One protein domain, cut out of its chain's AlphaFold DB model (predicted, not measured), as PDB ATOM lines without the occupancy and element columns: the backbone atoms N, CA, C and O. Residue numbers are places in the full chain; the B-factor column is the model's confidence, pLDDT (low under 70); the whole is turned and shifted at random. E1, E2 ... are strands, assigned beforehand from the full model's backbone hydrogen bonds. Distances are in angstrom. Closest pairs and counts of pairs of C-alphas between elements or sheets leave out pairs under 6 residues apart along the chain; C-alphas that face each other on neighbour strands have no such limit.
ATOM      1  N   ILE A  81     -21.989  49.039  52.556       84.19
ATOM      2  CA  ILE A  81     -21.009  48.773  51.487       84.19
ATOM      3  C   ILE A  81     -21.244  47.380  50.914       84.19
ATOM      4  O   ILE A  81     -21.142  46.397  51.641       84.19
ATOM      5  N   THR A  82     -21.413  47.298  49.596       89.31
ATOM      6  CA  THR A  82     -21.346  46.039  48.849       89.31
ATOM      7  C   THR A  82     -19.939  45.759  48.340       89.31
ATOM      8  O   THR A  82     -19.164  46.667  48.027       89.31
ATOM      9  N   PHE A  83     -19.617  44.479  48.158       92.00
ATOM     10  CA  PHE A  83     -18.386  44.071  47.483       92.00
ATOM     11  C   PHE A  83     -18.701  43.622  46.064       92.00
ATOM     12  O   PHE A  83     -19.447  42.668  45.878       92.00
ATOM     13  N   HIS A  84     -18.104  44.276  45.068       94.62
ATOM     14  CA  HIS A  84     -18.207  43.891  43.661       94.62
ATOM     15  C   HIS A  84     -16.885  43.279  43.211       94.62
ATOM     16  O   HIS A  84     -15.834  43.917  43.286       94.62
ATOM     17  N   LEU A  85     -16.936  42.031  42.762       93.62
ATOM     18  CA  LEU A  85     -15.772  41.235  42.408       93.62
ATOM     19  C   LEU A  85     -15.860  40.848  40.932       93.62
ATOM     20  O   LEU A  85     -16.910  40.418  40.454       93.62
ATOM     21  N   ARG A  86     -14.743  40.988  40.215       91.62
ATOM     22  CA  ARG A  86     -14.609  40.609  38.804       91.62
ATOM     23  C   ARG A  86     -13.441  39.646  38.645       91.62
ATOM     24  O   ARG A  86     -12.351  39.919  39.145       91.62
ATOM     25  N   GLY A  87     -13.672  38.535  37.952       87.88
ATOM     26  CA  GLY A  87     -12.650  37.523  37.713       87.88
ATOM     27  C   GLY A  87     -11.535  37.969  36.745       87.88
ATOM     28  O   GLY A  87     -11.629  39.023  36.105       87.88
ATOM     29  N   PRO A  88     -10.468  37.161  36.606       88.81
ATOM     30  CA  PRO A  88     -10.398  35.770  37.040       88.81
ATOM     31  C   PRO A  88     -10.144  35.616  38.547       88.81
ATOM     32  O   PRO A  88      -9.149  36.125  39.055       88.81
ATOM     33  N   LEU A  89     -11.019  34.903  39.263       90.50
ATOM     34  CA  LEU A  89     -10.837  34.626  40.694       90.50
ATOM     35  C   LEU A  89     -11.613  33.390  41.163       90.50
ATOM     36  O   LEU A  89     -12.613  32.999  40.561       90.50
ATOM     37  N   LYS A  90     -11.170  32.818  42.284       92.75
ATOM     38  CA  LYS A  90     -11.939  31.875  43.105       92.75
ATOM     39  C   LYS A  90     -12.131  32.487  44.486       92.75
ATOM     40  O   LYS A  90     -11.152  32.905  45.103       92.75
ATOM     41  N   LEU A  91     -13.369  32.536  44.973       94.00
ATOM     42  CA  LEU A  91     -13.667  33.011  46.323       94.00
ATOM     43  C   LEU A  91     -13.796  31.811  47.262       94.00
ATOM     44  O   LEU A  91     -14.781  31.080  47.192       94.00
ATOM     45  N   TYR A  92     -12.815  31.627  48.147       93.88
ATOM     46  CA  TYR A  92     -12.857  30.533  49.120       93.88
ATOM     47  C   TYR A  92     -13.549  30.918  50.423       93.88
ATOM     48  O   TYR A  92     -14.329  30.129  50.952       93.88
ATOM     49  N   ASN A  93     -13.256  32.115  50.933       94.56
ATOM     50  CA  ASN A  93     -13.771  32.612  52.200       94.56
ATOM     51  C   ASN A  93     -14.083  34.105  52.093       94.56
ATOM     52  O   ASN A  93     -13.361  34.847  51.428       94.56
ATOM     53  N   PHE A  94     -15.125  34.543  52.790       95.62
ATOM     54  CA  PHE A  94     -15.439  35.955  52.988       95.62
ATOM     55  C   PHE A  94     -15.915  36.166  54.422       95.62
ATOM     56  O   PHE A  94     -16.649  35.344  54.967       95.62
ATOM     57  N   ALA A  95     -15.510  37.273  55.036       93.75
ATOM     58  CA  ALA A  95     -16.024  37.676  56.333       93.75
ATOM     59  C   ALA A  95     -16.108  39.200  56.416       93.75
ATOM     60  O   ALA A  95     -15.165  39.895  56.041       93.75
ATOM     61  N   ALA A  96     -17.225  39.701  56.937       90.12
ATOM     62  CA  ALA A  96     -17.443  41.118  57.199       90.12
ATOM     63  C   ALA A  96     -17.586  41.342  58.705       90.12
ATOM     64  O   ALA A  96     -18.336  40.619  59.369       90.12
ATOM     65  N   TYR A  97     -16.885  42.347  59.229       87.19
ATOM     66  CA  TYR A  97     -16.890  42.713  60.642       87.19
ATOM     67  C   TYR A  97     -17.216  44.198  60.802       87.19
ATOM     68  O   TYR A  97     -16.723  45.025  60.037       87.19
ATOM     69  N   TYR A  98     -18.008  44.531  61.817       80.19
ATOM     70  CA  TYR A  98     -18.284  45.909  62.230       80.19
ATOM     71  C   TYR A  98     -17.872  46.110  63.681       80.19
ATOM     72  O   TYR A  98     -17.886  45.159  64.461       80.19
ATOM     73  N   ILE A  99     -17.538  47.348  64.039       76.44
ATOM     74  CA  ILE A  99     -17.267  47.706  65.430       76.44
ATOM     75  C   ILE A  99     -18.589  47.681  66.200       76.44
ATOM     76  O   ILE A  99     -19.549  48.343  65.792       76.44
ATOM     77  N   ASP A 100     -18.645  46.928  67.297       69.44
ATOM     78  CA  ASP A 100     -19.797  46.941  68.193       69.44
ATOM     79  C   ASP A 100     -19.681  48.145  69.133       69.44
ATOM     80  O   ASP A 100     -18.925  48.142  70.099       69.44
ATOM     81  N   ASN A 195     -17.515  38.801  76.426       37.91
ATOM     82  CA  ASN A 195     -16.983  40.118  76.800       37.91
ATOM     83  C   ASN A 195     -15.603  40.383  76.158       37.91
ATOM     84  O   ASN A 195     -14.692  39.577  76.344       37.91
ATOM     85  N   GLY A 196     -15.452  41.516  75.456       52.12
ATOM     86  CA  GLY A 196     -14.163  42.020  74.953       52.12
ATOM     87  C   GLY A 196     -14.003  42.121  73.430       52.12
ATOM     88  O   GLY A 196     -13.063  42.770  72.975       52.12
ATOM     89  N   ASP A 197     -14.905  41.547  72.629       59.59
ATOM     90  CA  ASP A 197     -14.787  41.617  71.168       59.59
ATOM     91  C   ASP A 197     -15.343  42.947  70.629       59.59
ATOM     92  O   ASP A 197     -16.536  43.081  70.365       59.59
ATOM     93  N   LEU A 198     -14.454  43.926  70.413       74.75
ATOM     94  CA  LEU A 198     -14.769  45.199  69.738       74.75
ATOM     95  C   LEU A 198     -15.366  44.998  68.335       74.75
ATOM     96  O   LEU A 198     -16.020  45.896  67.814       74.75
ATOM     97  N   TRP A 199     -15.132  43.838  67.714       80.31
ATOM     98  CA  TRP A 199     -15.552  43.521  66.355       80.31
ATOM     99  C   TRP A 199     -16.574  42.391  66.325       80.31
ATOM    100  O   TRP A 199     -16.321  41.270  66.761       80.31
ATOM    101  N   LYS A 200     -17.710  42.654  65.688       83.69
ATOM    102  CA  LYS A 200     -18.773  41.682  65.471       83.69
ATOM    103  C   LYS A 200     -18.802  41.226  64.021       83.69
ATOM    104  O   LYS A 200     -18.939  42.042  63.111       83.69
ATOM    105  N   ARG A 201     -18.745  39.908  63.806       88.50
ATOM    106  CA  ARG A 201     -18.944  39.310  62.479       88.50
ATOM    107  C   ARG A 201     -20.399  39.485  62.049       88.50
ATOM    108  O   ARG A 201     -21.304  38.982  62.711       88.50
ATOM    109  N   ALA A 202     -20.614  40.182  60.942       87.94
ATOM    110  CA  ALA A 202     -21.930  40.396  60.346       87.94
ATOM    111  C   ALA A 202     -22.176  39.527  59.111       87.94
ATOM    112  O   ALA A 202     -23.324  39.218  58.814       87.94
ATOM    113  N   GLY A 203     -21.112  39.104  58.428       92.88
ATOM    114  CA  GLY A 203     -21.188  38.239  57.257       92.88
ATOM    115  C   GLY A 203     -20.102  37.176  57.285       92.88
ATOM    116  O   GLY A 203     -18.982  37.455  57.720       92.88
ATOM    117  N   PHE A 204     -20.421  35.969  56.831       96.06
ATOM    118  CA  PHE A 204     -19.468  34.873  56.718       96.06
ATOM    119  C   PHE A 204     -19.823  33.941  55.563       96.06
ATOM    120  O   PHE A 204     -20.974  33.543  55.396       96.06
ATOM    121  N   TYR A 205     -18.816  33.565  54.790       97.25
ATOM    122  CA  TYR A 205     -18.910  32.552  53.756       97.25
ATOM    123  C   TYR A 205     -17.661  31.675  53.780       97.25
ATOM    124  O   TYR A 205     -16.544  32.188  53.877       97.25
ATOM    125  N   ASP A 206     -17.872  30.367  53.659       97.25
ATOM    126  CA  ASP A 206     -16.834  29.348  53.513       97.25
ATOM    127  C   ASP A 206     -17.295  28.351  52.444       97.25
ATOM    128  O   ASP A 206     -18.282  27.629  52.619       97.25
ATOM    129  N   SER A 207     -16.584  28.356  51.319       94.12
ATOM    130  CA  SER A 207     -16.858  27.520  50.148       94.12
ATOM    131  C   SER A 207     -16.737  26.023  50.448       94.12
ATOM    132  O   SER A 207     -17.644  25.259  50.133       94.12
ATOM    133  N   GLY A 208     -15.670  25.586  51.116       92.94
ATOM    134  CA  GLY A 208     -15.426  24.169  51.392       92.94
ATOM    135  C   GLY A 208     -16.407  23.587  52.410       92.94
ATOM    136  O   GLY A 208     -16.839  22.442  52.277       92.94
ATOM    137  N   LYS A 209     -16.803  24.379  53.412       95.62
ATOM    138  CA  LYS A 209     -17.797  23.982  54.423       95.62
ATOM    139  C   LYS A 209     -19.235  24.246  53.997       95.62
ATOM    140  O   LYS A 209     -20.144  23.834  54.714       95.62
ATOM    141  N   GLN A 210     -19.436  24.930  52.871       96.81
ATOM    142  CA  GLN A 210     -20.748  25.350  52.385       96.81
ATOM    143  C   GLN A 210     -21.534  26.121  53.464       96.81
ATOM    144  O   GLN A 210     -22.694  25.830  53.756       96.81
ATOM    145  N   ILE A 211     -20.886  27.131  54.055       95.88
ATOM    146  CA  ILE A 211     -21.500  28.051  55.021       95.88
ATOM    147  C   ILE A 211     -21.761  29.393  54.337       95.88
ATOM    148  O   ILE A 211     -20.870  29.931  53.684       95.88
ATOM    149  N   LEU A 212     -22.961  29.943  54.529       95.69
ATOM    150  CA  LEU A 212     -23.334  31.293  54.110       95.69
ATOM    151  C   LEU A 212     -24.216  31.934  55.191       95.69
ATOM    152  O   LEU A 212     -25.372  31.554  55.376       95.69
ATOM    153  N   GLU A 213     -23.662  32.895  55.923       95.44
ATOM    154  CA  GLU A 213     -24.310  33.579  57.043       95.44
ATOM    155  C   GLU A 213     -24.278  35.091  56.827       95.44
ATOM    156  O   GLU A 213     -23.231  35.662  56.530       95.44
ATOM    157  N   GLY A 214     -25.424  35.754  56.994       93.38
ATOM    158  CA  GLY A 214     -25.522  37.219  56.954       93.38
ATOM    159  C   GLY A 214     -25.314  37.866  55.579       93.38
ATOM    160  O   GLY A 214     -25.505  39.070  55.447       93.38
ATOM    161  N   VAL A 215     -24.973  37.087  54.548       96.31
ATOM    162  CA  VAL A 215     -24.690  37.570  53.188       96.31
ATOM    163  C   VAL A 215     -25.374  36.734  52.114       96.31
ATOM    164  O   VAL A 215     -25.790  35.603  52.358       96.31
ATOM    165  N   THR A 216     -25.499  37.307  50.922       96.38
ATOM    166  CA  THR A 216     -26.018  36.668  49.710       96.38
ATOM    167  C   THR A 216     -25.168  37.060  48.503       96.38
ATOM    168  O   THR A 216     -24.456  38.069  48.533       96.38
ATOM    169  N   PHE A 217     -25.242  36.267  47.434       97.44
ATOM    170  CA  PHE A 217     -24.535  36.533  46.186       97.44
ATOM    171  C   PHE A 217     -25.499  36.918  45.067       97.44
ATOM    172  O   PHE A 217     -26.440  36.179  44.761       97.44
ATOM    173  N   LEU A 218     -25.213  38.045  44.416       96.88
ATOM    174  CA  LEU A 218     -25.945  38.528  43.247       96.88
ATOM    175  C   LEU A 218     -25.014  38.658  42.039       96.88
ATOM    176  O   LEU A 218     -23.840  38.998  42.190       96.88
ATOM    177  N   ASN A 219     -25.534  38.448  40.834       95.94
ATOM    178  CA  ASN A 219     -24.817  38.667  39.574       95.94
ATOM    179  C   ASN A 219     -25.656  39.492  38.587       95.94
ATOM    180  O   ASN A 219     -26.845  39.705  38.791       95.94
ATOM    181  N   ASN A 220     -25.036  39.961  37.502       94.44
ATOM    182  CA  ASN A 220     -25.694  40.779  36.473       94.44
ATOM    183  C   ASN A 220     -26.369  39.894  35.401       94.44
ATOM    184  O   ASN A 220     -26.052  39.994  34.213       94.44
ATOM    185  N   LYS A 221     -27.232  38.954  35.818       95.25
ATOM    186  CA  LYS A 221     -27.889  37.949  34.951       95.25
ATOM    187  C   LYS A 221     -29.423  37.994  35.031       95.25
ATOM    188  O   LYS A 221     -30.091  37.008  34.720       95.25
ATOM    189  N   GLY A 222     -29.980  39.154  35.391       94.25
ATOM    190  CA  GLY A 222     -31.417  39.409  35.478       94.25
ATOM    191  C   GLY A 222     -32.196  38.942  34.250       94.25
ATOM    192  O   GLY A 222     -31.742  39.100  33.119       94.25
ATOM    193  N   GLY A 223     -33.376  38.363  34.469       92.19
ATOM    194  CA  GLY A 223     -34.195  37.735  33.427       92.19
ATOM    195  C   GLY A 223     -34.041  36.212  33.350       92.19
ATOM    196  O   GLY A 223     -34.773  35.570  32.599       92.19
ATOM    197  N   ILE A 224     -33.144  35.623  34.148       92.88
ATOM    198  CA  ILE A 224     -33.011  34.174  34.333       92.88
ATOM    199  C   ILE A 224     -33.323  33.847  35.796       92.88
ATOM    200  O   ILE A 224     -32.506  34.067  36.686       92.88
ATOM    201  N   GLY A 225     -34.527  33.334  36.056       94.12
ATOM    202  CA  GLY A 225     -34.999  32.946  37.391       94.12
ATOM    203  C   GLY A 225     -35.372  34.118  38.306       94.12
ATOM    204  O   GLY A 225     -36.422  34.063  38.941       94.12
ATOM    205  N   SER A 226     -34.554  35.167  38.352       95.25
ATOM    206  CA  SER A 226     -34.809  36.417  39.075       95.25
ATOM    207  C   SER A 226     -34.251  37.621  38.319       95.25
ATOM    208  O   SER A 226     -33.577  37.483  37.289       95.25
ATOM    209  N   GLY A 227     -34.553  38.814  38.818       93.00
ATOM    210  CA  GLY A 227     -34.261  40.066  38.149       93.00
ATOM    211  C   GLY A 227     -35.010  40.185  36.822       93.00
ATOM    212  O   GLY A 227     -35.863  39.371  36.456       93.00
ATOM    213  N   LYS A 228     -34.672  41.216  36.057       90.69
ATOM    214  CA  LYS A 228     -35.295  41.527  34.773       90.69
ATOM    215  C   LYS A 228     -34.224  41.739  33.712       90.69
ATOM    216  O   LYS A 228     -33.146  42.257  33.994       90.69
ATOM    217  N   TRP A 229     -34.549  41.360  32.484       90.81
ATOM    218  CA  TRP A 229     -33.845  41.851  31.309       90.81
ATOM    219  C   TRP A 229     -34.726  42.875  30.616       90.81
ATOM    220  O   TRP A 229     -35.921  42.632  30.428       90.81
ATOM    221  N   THR A 230     -34.135  43.991  30.210       86.81
ATOM    222  CA  THR A 230     -34.802  44.944  29.331       86.81
ATOM    223  C   THR A 230     -33.941  45.308  28.140       86.81
ATOM    224  O   THR A 230     -32.712  45.282  28.206       86.81
ATOM    225  N   SER A 231     -34.590  45.702  27.043       86.94
ATOM    226  CA  SER A 231     -33.883  46.226  25.872       86.94
ATOM    227  C   SER A 231     -33.100  47.497  26.187       86.94
ATOM    228  O   SER A 231     -32.140  47.805  25.488       86.94
ATOM    229  N   CYS A 232     -33.509  48.226  27.228       86.94
ATOM    230  CA  CYS A 232     -32.894  49.482  27.616       86.94
ATOM    231  C   CYS A 232     -31.672  49.333  28.521       86.94
ATOM    232  O   CYS A 232     -30.633  49.935  28.260       86.94
ATOM    233  N   PHE A 233     -31.791  48.551  29.593       86.06
ATOM    234  CA  PHE A 233     -30.770  48.477  30.643       86.06
ATOM    235  C   PHE A 233     -30.023  47.142  30.655       86.06
ATOM    236  O   PHE A 233     -29.086  46.963  31.429       86.06
ATOM    237  N   GLY A 234     -30.405  46.214  29.776       89.38
ATOM    238  CA  GLY A 234     -29.859  44.869  29.750       89.38
ATOM    239  C   GLY A 234     -30.297  44.068  30.972       89.38
ATOM    240  O   GLY A 234     -31.420  44.202  31.458       89.38
ATOM    241  N   ASN A 235     -29.410  43.193  31.438       91.62
ATOM    242  CA  ASN A 235     -29.644  42.360  32.610       91.62
ATOM    243  C   ASN A 235     -29.506  43.187  33.897       91.62
ATOM    244  O   ASN A 235     -28.469  43.803  34.136       91.62
ATOM    245  N   SER A 236     -30.525  43.148  34.753       92.38
ATOM    246  CA  SER A 236     -30.430  43.646  36.127       92.38
ATOM    247  C   SER A 236     -29.590  42.716  37.012       92.38
ATOM    248  O   SER A 236     -29.143  41.646  36.581       92.38
ATOM    249  N   LEU A 237     -29.449  43.086  38.289       93.88
ATOM    250  CA  LEU A 237     -29.039  42.139  39.324       93.88
ATOM    251  C   LEU A 237     -30.042  40.977  39.421       93.88
ATOM    252  O   LEU A 237     -31.249  41.175  39.272       93.88
ATOM    253  N   SER A 238     -29.520  39.784  39.686       95.56
ATOM    254  CA  SER A 238     -30.244  38.536  39.940       95.56
ATOM    255  C   SER A 238     -29.602  37.770  41.088       95.56
ATOM    256  O   SER A 238     -28.402  37.909  41.332       95.56
ATOM    257  N   HIS A 239     -30.369  36.909  41.757       96.75
ATOM    258  CA  HIS A 239     -29.778  35.850  42.572       96.75
ATOM    259  C   HIS A 239     -28.834  35.019  41.708       96.75
ATOM    260  O   HIS A 239     -29.173  34.660  40.581       96.75
ATOM    261  N   MET A 240     -27.658  34.705  42.235       96.94
ATOM    262  CA  MET A 240     -26.653  33.939  41.509       96.94
ATOM    263  C   MET A 240     -26.903  32.433  41.651       96.94
ATOM    264  O   MET A 240     -27.288  31.953  42.716       96.94
ATOM    265  N   SER A 241     -26.690  31.682  40.573       97.00
ATOM    266  CA  SER A 241     -26.631  30.213  40.600       97.00
ATOM    267  C   SER A 241     -25.392  29.712  41.355       97.00
ATOM    268  O   SER A 241     -24.395  30.419  41.483       97.00
ATOM    269  N   ALA A 242     -25.436  28.477  41.865       97.12
ATOM    270  CA  ALA A 242     -24.356  27.929  42.689       97.12
ATOM    271  C   ALA A 242     -23.007  27.816  41.950       97.12
ATOM    272  O   ALA A 242     -21.968  27.885  42.592       97.12
ATOM    273  N   ASP A 243     -22.989  27.675  40.623       94.94
ATOM    274  CA  ASP A 243     -21.754  27.658  39.819       94.94
ATOM    275  C   ASP A 243     -21.276  29.063  39.396       94.94
ATOM    276  O   ASP A 243     -20.260  29.204  38.708       94.94
ATOM    277  N   GLY A 244     -22.008  30.108  39.796       94.19
ATOM    278  CA  GLY A 244     -21.712  31.502  39.494       94.19
ATOM    279  C   GLY A 244     -21.985  31.934  38.048       94.19
ATOM    280  O   GLY A 244     -21.662  33.074  37.710       94.19
ATOM    281  N   LYS A 245     -22.547  31.077  37.180       92.31
ATOM    282  CA  LYS A 245     -22.603  31.328  35.725       92.31
ATOM    283  C   LYS A 245     -23.883  32.002  35.250       92.31
ATOM    284  O   LYS A 245     -23.820  32.871  34.377       92.31
ATOM    285  N   ASP A 246     -25.009  31.669  35.866       95.31
ATOM    286  CA  ASP A 246     -26.340  32.151  35.486       95.31
ATOM    287  C   ASP A 246     -27.110  32.779  36.658       95.31
ATOM    288  O   ASP A 246     -26.667  32.752  37.814       95.31
ATOM    289  N   GLY A 247     -28.267  33.368  36.354       95.69
ATOM    290  CA  GLY A 247     -29.247  33.769  37.359       95.69
ATOM    291  C   GLY A 247     -29.984  32.562  37.955       95.69
ATOM    292  O   GLY A 247     -30.058  31.486  37.362       95.69
ATOM    293  N   SER A 248     -30.535  32.736  39.150       97.00
ATOM    294  CA  SER A 248     -31.317  31.746  39.892       97.00
ATOM    295  C   SER A 248     -32.640  32.356  40.350       97.00
ATOM    296  O   SER A 248     -32.741  33.564  40.536       97.00
ATOM    297  N   ALA A 249     -33.666  31.533  40.570       95.75
ATOM    298  CA  ALA A 249     -34.932  32.000  41.143       95.75
ATOM    299  C   ALA A 249     -34.817  32.383  42.628       95.75
ATOM    300  O   ALA A 249     -35.572  33.213  43.125       95.75
ATOM    301  N   THR A 250     -33.863  31.794  43.345       94.69
ATOM    302  CA  THR A 250     -33.656  31.993  44.787       94.69
ATOM    303  C   THR A 250     -32.170  32.164  45.102       94.69
ATOM    304  O   THR A 250     -31.340  31.694  44.316       94.69
ATOM    305  N   PRO A 251     -31.807  32.795  46.237       95.56
ATOM    306  CA  PRO A 251     -30.425  32.834  46.704       95.56
ATOM    307  C   PRO A 251     -29.821  31.431  46.802       95.56
ATOM    308  O   PRO A 251     -30.428  30.533  47.386       95.56
ATOM    309  N   GLN A 252     -28.621  31.255  46.256       97.00
ATOM    310  CA  GLN A 252     -27.855  30.015  46.354       97.00
ATOM    311  C   GLN A 252     -26.500  30.289  46.999       97.00
ATOM    312  O   GLN A 252     -25.937  31.379  46.875       97.00
ATOM    313  N   ILE A 253     -25.971  29.279  47.684       97.38
ATOM    314  CA  ILE A 253     -24.583  29.293  48.127       97.38
ATOM    315  C   ILE A 253     -23.674  28.953  46.946       97.38
ATOM    316  O   ILE A 253     -23.973  28.061  46.153       97.38
ATOM    317  N   LEU A 254     -22.570  29.687  46.826       96.69
ATOM    318  CA  LEU A 254     -21.565  29.427  45.809       96.69
ATOM    319  C   LEU A 254     -20.901  28.064  46.067       96.69
ATOM    320  O   LEU A 254     -20.485  27.747  47.186       96.69
ATOM    321  N   ALA A 255     -20.818  27.247  45.023       96.25
ATOM    322  CA  ALA A 255     -20.197  25.938  45.073       96.25
ATOM    323  C   ALA A 255     -18.693  26.073  45.319       96.25
ATOM    324  O   ALA A 255     -18.043  27.021  44.857       96.25
ATOM    325  N   ASP A 256     -18.130  25.089  46.018       95.12
ATOM    326  CA  ASP A 256     -16.691  25.022  46.219       95.12
ATOM    327  C   ASP A 256     -15.935  25.041  44.883       95.12
ATOM    328  O   ASP A 256     -16.395  24.523  43.864       95.12
ATOM    329  N   ASN A 257     -14.756  25.662  44.892       90.94
ATOM    330  CA  ASN A 257     -13.873  25.775  43.736       90.94
ATOM    331  C   ASN A 257     -14.451  26.505  42.508       90.94
ATOM    332  O   ASN A 257     -13.830  26.455  41.440       90.94
ATOM    333  N   THR A 258     -15.562  27.235  42.652       94.12
ATOM    334  CA  THR A 258     -16.133  28.032  41.560       94.12
ATOM    335  C   THR A 258     -15.125  29.051  41.034       94.12
ATOM    336  O   THR A 258     -14.650  29.925  41.762       94.12
ATOM    337  N   LEU A 259     -14.800  28.928  39.745       91.25
ATOM    338  CA  LEU A 259     -13.916  29.838  39.028       91.25
ATOM    339  C   LEU A 259     -14.744  30.875  38.275       91.25
ATOM    340  O   LEU A 259     -15.403  30.541  37.286       91.25
ATOM    341  N   PHE A 260     -14.622  32.131  38.688       91.50
ATOM    342  CA  PHE A 260     -15.060  33.257  37.880       91.50
ATOM    343  C   PHE A 260     -14.002  33.544  36.821       91.50
ATOM    344  O   PHE A 260     -12.822  33.689  37.141       91.50
ATOM    345  N   GLY A 261     -14.418  33.573  35.561       86.81
ATOM    346  CA  GLY A 261     -13.583  33.867  34.404       86.81
ATOM    347  C   GLY A 261     -13.311  35.360  34.221       86.81
ATOM    348  O   GLY A 261     -13.691  36.204  35.029       86.81
ATOM    349  N   VAL A 262     -12.642  35.701  33.120       84.44
ATOM    350  CA  VAL A 262     -12.418  37.104  32.739       84.44
ATOM    351  C   VAL A 262     -13.766  37.772  32.461       84.44
ATOM    352  O   VAL A 262     -14.592  37.206  31.750       84.44
ATOM    353  N   ASN A 263     -13.963  38.979  32.995       85.00
ATOM    354  CA  ASN A 263     -15.204  39.759  32.879       85.00
ATOM    355  C   ASN A 263     -16.452  39.099  33.488       85.00
ATOM    356  O   ASN A 263     -17.550  39.621  33.316       85.00
ATOM    357  N   GLU A 264     -16.307  37.991  34.215       90.12
ATOM    358  CA  GLU A 264     -17.393  37.481  35.042       90.12
ATOM    359  C   GLU A 264     -17.429  38.261  36.353       90.12
ATOM    360  O   GLU A 264     -16.410  38.412  37.031       90.12
ATOM    361  N   GLU A 265     -18.609  38.779  36.679       93.56
ATOM    362  CA  GLU A 265     -18.836  39.651  37.823       93.56
ATOM    363  C   GLU A 265     -19.912  39.088  38.729       93.56
ATOM    364  O   GLU A 265     -20.944  38.588  38.275       93.56
ATOM    365  N   PHE A 266     -19.693  39.271  40.020       96.62
ATOM    366  CA  PHE A 266     -20.707  39.069  41.031       96.62
ATOM    367  C   PHE A 266     -20.497  40.070  42.157       96.62
ATOM    368  O   PHE A 266     -19.498  40.790  42.229       96.62
ATOM    369  N   SER A 267     -21.477  40.130  43.039       96.69
ATOM    370  CA  SER A 267     -21.472  41.023  44.178       96.69
ATOM    371  C   SER A 267     -21.945  40.306  45.430       96.69
ATOM    372  O   SER A 267     -22.768  39.389  45.368       96.69
ATOM    373  N   ILE A 268     -21.386  40.719  46.558       96.62
ATOM    374  CA  ILE A 268     -21.726  40.236  47.890       96.62
ATOM    375  C   ILE A 268     -22.514  41.341  48.578       96.62
ATOM    376  O   ILE A 268     -22.043  42.478  48.663       96.62
ATOM    377  N   TRP A 269     -23.700  40.972  49.041       94.88
ATOM    378  CA  TRP A 269     -24.662  41.831  49.725       94.88
ATOM    379  C   TRP A 269     -24.998  41.216  51.073       94.88
ATOM    380  O   TRP A 269     -24.769  40.019  51.278       94.88
ATOM    381  N   THR A 270     -25.610  41.978  51.974       93.56
ATOM    382  CA  THR A 270     -26.264  41.353  53.127       93.56
ATOM    383  C   THR A 270     -27.405  40.440  52.669       93.56
ATOM    384  O   THR A 270     -28.002  40.626  51.611       93.56
ATOM    385  N   ASN A 271     -27.766  39.454  53.485       92.62
ATOM    386  CA  ASN A 271     -28.967  38.651  53.240       92.62
ATOM    387  C   ASN A 271     -30.262  39.328  53.735       92.62
ATOM    388  O   ASN A 271     -31.308  38.678  53.791       92.62
ATOM    389  N   GLN A 272     -30.203  40.607  54.119       91.31
ATOM    390  CA  GLN A 272     -31.357  41.365  54.586       91.31
ATOM    391  C   GLN A 272     -32.079  41.972  53.389       91.31
ATOM    392  O   GLN A 272     -31.551  42.857  52.719       91.31
ATOM    393  N   THR A 273     -33.286  41.489  53.111       88.75
ATOM    394  CA  THR A 273     -34.136  42.058  52.061       88.75
ATOM    395  C   THR A 273     -34.558  43.470  52.428       88.75
ATOM    396  O   THR A 273     -34.867  43.746  53.589       88.75
ATOM    397  N   CYS A 274     -34.645  44.335  51.432       85.25
ATOM    398  CA  CYS A 274     -35.089  45.703  51.623       85.25
ATOM    399  C   CYS A 274     -36.556  45.786  52.046       85.25
ATOM    400  O   CYS A 274     -37.426  45.121  51.489       85.25
ATOM    401  N   ASP A 275     -36.835  46.682  52.983       80.88
ATOM    402  CA  ASP A 275     -38.174  47.022  53.476       80.88
ATOM    403  C   ASP A 275     -38.723  48.321  52.847       80.88
ATOM    404  O   ASP A 275     -39.623  48.963  53.386       80.88
ATOM    405  N   GLY A 276     -38.164  48.721  51.699       75.31
ATOM    406  CA  GLY A 276     -38.448  49.994  51.027       75.31
ATOM    407  C   GLY A 276     -37.514  51.144  51.426       75.31
ATOM    408  O   GLY A 276     -37.625  52.232  50.865       75.31
ATOM    409  N   THR A 277     -36.567  50.923  52.348       80.38
ATOM    410  CA  THR A 277     -35.607  51.955  52.787       80.38
ATOM    411  C   THR A 277     -34.278  51.967  52.023       80.38
ATOM    412  O   THR A 277     -33.529  52.936  52.126       80.38
ATOM    413  N   CYS A 278     -33.999  50.953  51.198       78.31
ATOM    414  CA  CYS A 278     -32.750  50.812  50.433       78.31
ATOM    415  C   CYS A 278     -32.565  51.816  49.278       78.31
ATOM    416  O   CYS A 278     -31.592  51.733  48.533       78.31
ATOM    417  N   GLY A 279     -33.496  52.753  49.096       80.00
ATOM    418  CA  GLY A 279     -33.520  53.635  47.935       80.00
ATOM    419  C   GLY A 279     -34.138  52.953  46.716       80.00
ATOM    420  O   GLY A 279     -35.128  52.234  46.836       80.00
ATOM    421  N   TYR A 280     -33.596  53.234  45.530       83.38
ATOM    422  CA  TYR A 280     -34.143  52.722  44.278       83.38
ATOM    423  C   TYR A 280     -33.660  51.298  43.987       83.38
ATOM    424  O   TYR A 280     -32.457  51.045  43.948       83.38
ATOM    425  N   ALA A 281     -34.600  50.400  43.695       83.19
ATOM    426  CA  ALA A 281     -34.330  49.054  43.210       83.19
ATOM    427  C   ALA A 281     -35.062  48.808  41.892       83.19
ATOM    428  O   ALA A 281     -36.193  49.255  41.693       83.19
ATOM    429  N   TYR A 282     -34.394  48.109  40.978       78.69
ATOM    430  CA  TYR A 282     -34.946  47.794  39.670       78.69
ATOM    431  C   TYR A 282     -35.465  46.360  39.639       78.69
ATOM    432  O   TYR A 282     -34.687  45.417  39.517       78.69
ATOM    433  N   GLY A 283     -36.787  46.210  39.724       71.38
ATOM    434  CA  GLY A 283     -37.426  44.917  39.971       71.38
ATOM    435  C   GLY A 283     -37.659  44.682  41.465       71.38
ATOM    436  O   GLY A 283     -36.957  45.236  42.306       71.38
ATOM    437  N   ASP A 284     -38.686  43.896  41.786       71.50
ATOM    438  CA  ASP A 284     -39.186  43.755  43.162       71.50
ATOM    439  C   ASP A 284     -38.591  42.534  43.888       71.50
ATOM    440  O   ASP A 284     -38.721  42.399  45.101       71.50
ATOM    441  N   ASP A 285     -37.954  41.622  43.152       80.19
ATOM    442  CA  ASP A 285     -37.542  40.295  43.614       80.19
ATOM    443  C   ASP A 285     -36.077  40.210  44.067       80.19
ATOM    444  O   ASP A 285     -35.705  39.276  44.778       80.19
ATOM    445  N   VAL A 286     -35.247  41.186  43.683       89.12
ATOM    446  CA  VAL A 286     -33.808  41.227  43.984       89.12
ATOM    447  C   VAL A 286     -33.467  42.586  44.586       89.12
ATOM    448  O   VAL A 286     -33.056  43.517  43.896       89.12
ATOM    449  N   CYS A 287     -33.686  42.706  45.896       89.31
ATOM    450  CA  CYS A 287     -33.521  43.952  46.636       89.31
ATOM    451  C   CYS A 287     -33.009  43.655  48.054       89.31
ATOM    452  O   CYS A 287     -33.759  43.154  48.898       89.31
ATOM    453  N   TYR A 288     -31.727  43.935  48.300       89.69
ATOM    454  CA  TYR A 288     -31.034  43.653  49.561       89.69
ATOM    455  C   TYR A 288     -30.305  44.890  50.079       89.69
ATOM    456  O   TYR A 288     -29.879  45.737  49.292       89.69
ATOM    457  N   HIS A 289     -30.141  44.981  51.398       88.38
ATOM    458  CA  HIS A 289     -29.270  45.990  51.988       88.38
ATOM    459  C   HIS A 289     -27.813  45.743  51.555       88.38
ATOM    460  O   HIS A 289     -27.374  44.583  51.597       88.38
ATOM    461  N   PRO A 290     -27.087  46.799  51.142       79.69
ATOM    462  CA  PRO A 290     -25.657  46.741  50.863       79.69
ATOM    463  C   PRO A 290     -24.846  46.065  51.970       79.69
ATOM    464  O   PRO A 290     -25.012  46.450  53.153       79.69
TER     465      PRO A 290
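AT A GLANCE: This is residues 81 to 100 and 195 to 290 of the 290 residues of the protein "Target of Sbf" of Orbilia oligospora (UniProt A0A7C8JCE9). There is little regular structure: long loops surround a small twisted sheet of four strands in the order E1-E7-E5-E6, and a second sheet, E2-E3-E4, whose strands are antiparallel, reaches toward one end of the long axis. The 116 printed residues have no named helix and seven strands, E1 to E7, 36 residues in all; the class is all strand. The whole is compact, with a radius of gyration of the C-alphas of 14.6 A and spans of 53 by 35 by 21 A.

HOW THE PARTS SIT: E1, residues 83 to 86, is antiparallel to E7, residues 265 to 270, with N 85 and O 266 within hydrogen-bond range at 2.9 A. E2, residues 93 to 99, is antiparallel to E3, residues 199 to 206, N 94 and O 205 at 3.0 A. E3 forms a hairpin with E4, residues 211 to 213, N 204 and O 213 at 2.8 A. E5, residues 215 to 219, is antiparallel to E7, with N 216 and O 269 within hydrogen-bond range at 2.8 A, and its other neighbour is E6, residues 238 to 240, with 110 degrees between the N-to-C directions of E5 and E6 and with N 238 and O 219 within hydrogen-bond range at 2.8 A.

IN THESE COORDINATES: C-alpha 83 begins E1 at (-18.386, 44.071, 47.483); C-alpha 270 ends E7 at (-26.264, 41.353, 53.127). E2 measures 20.4 A, E3 19.2 A.

THE WHOLE: Residues 101 to 194 are cut out, an 11.3 A gap between C-alphas. Links E5 to E6 and E6 to E7 are long. Residues 100 and 195 to 197 have pLDDT under 70.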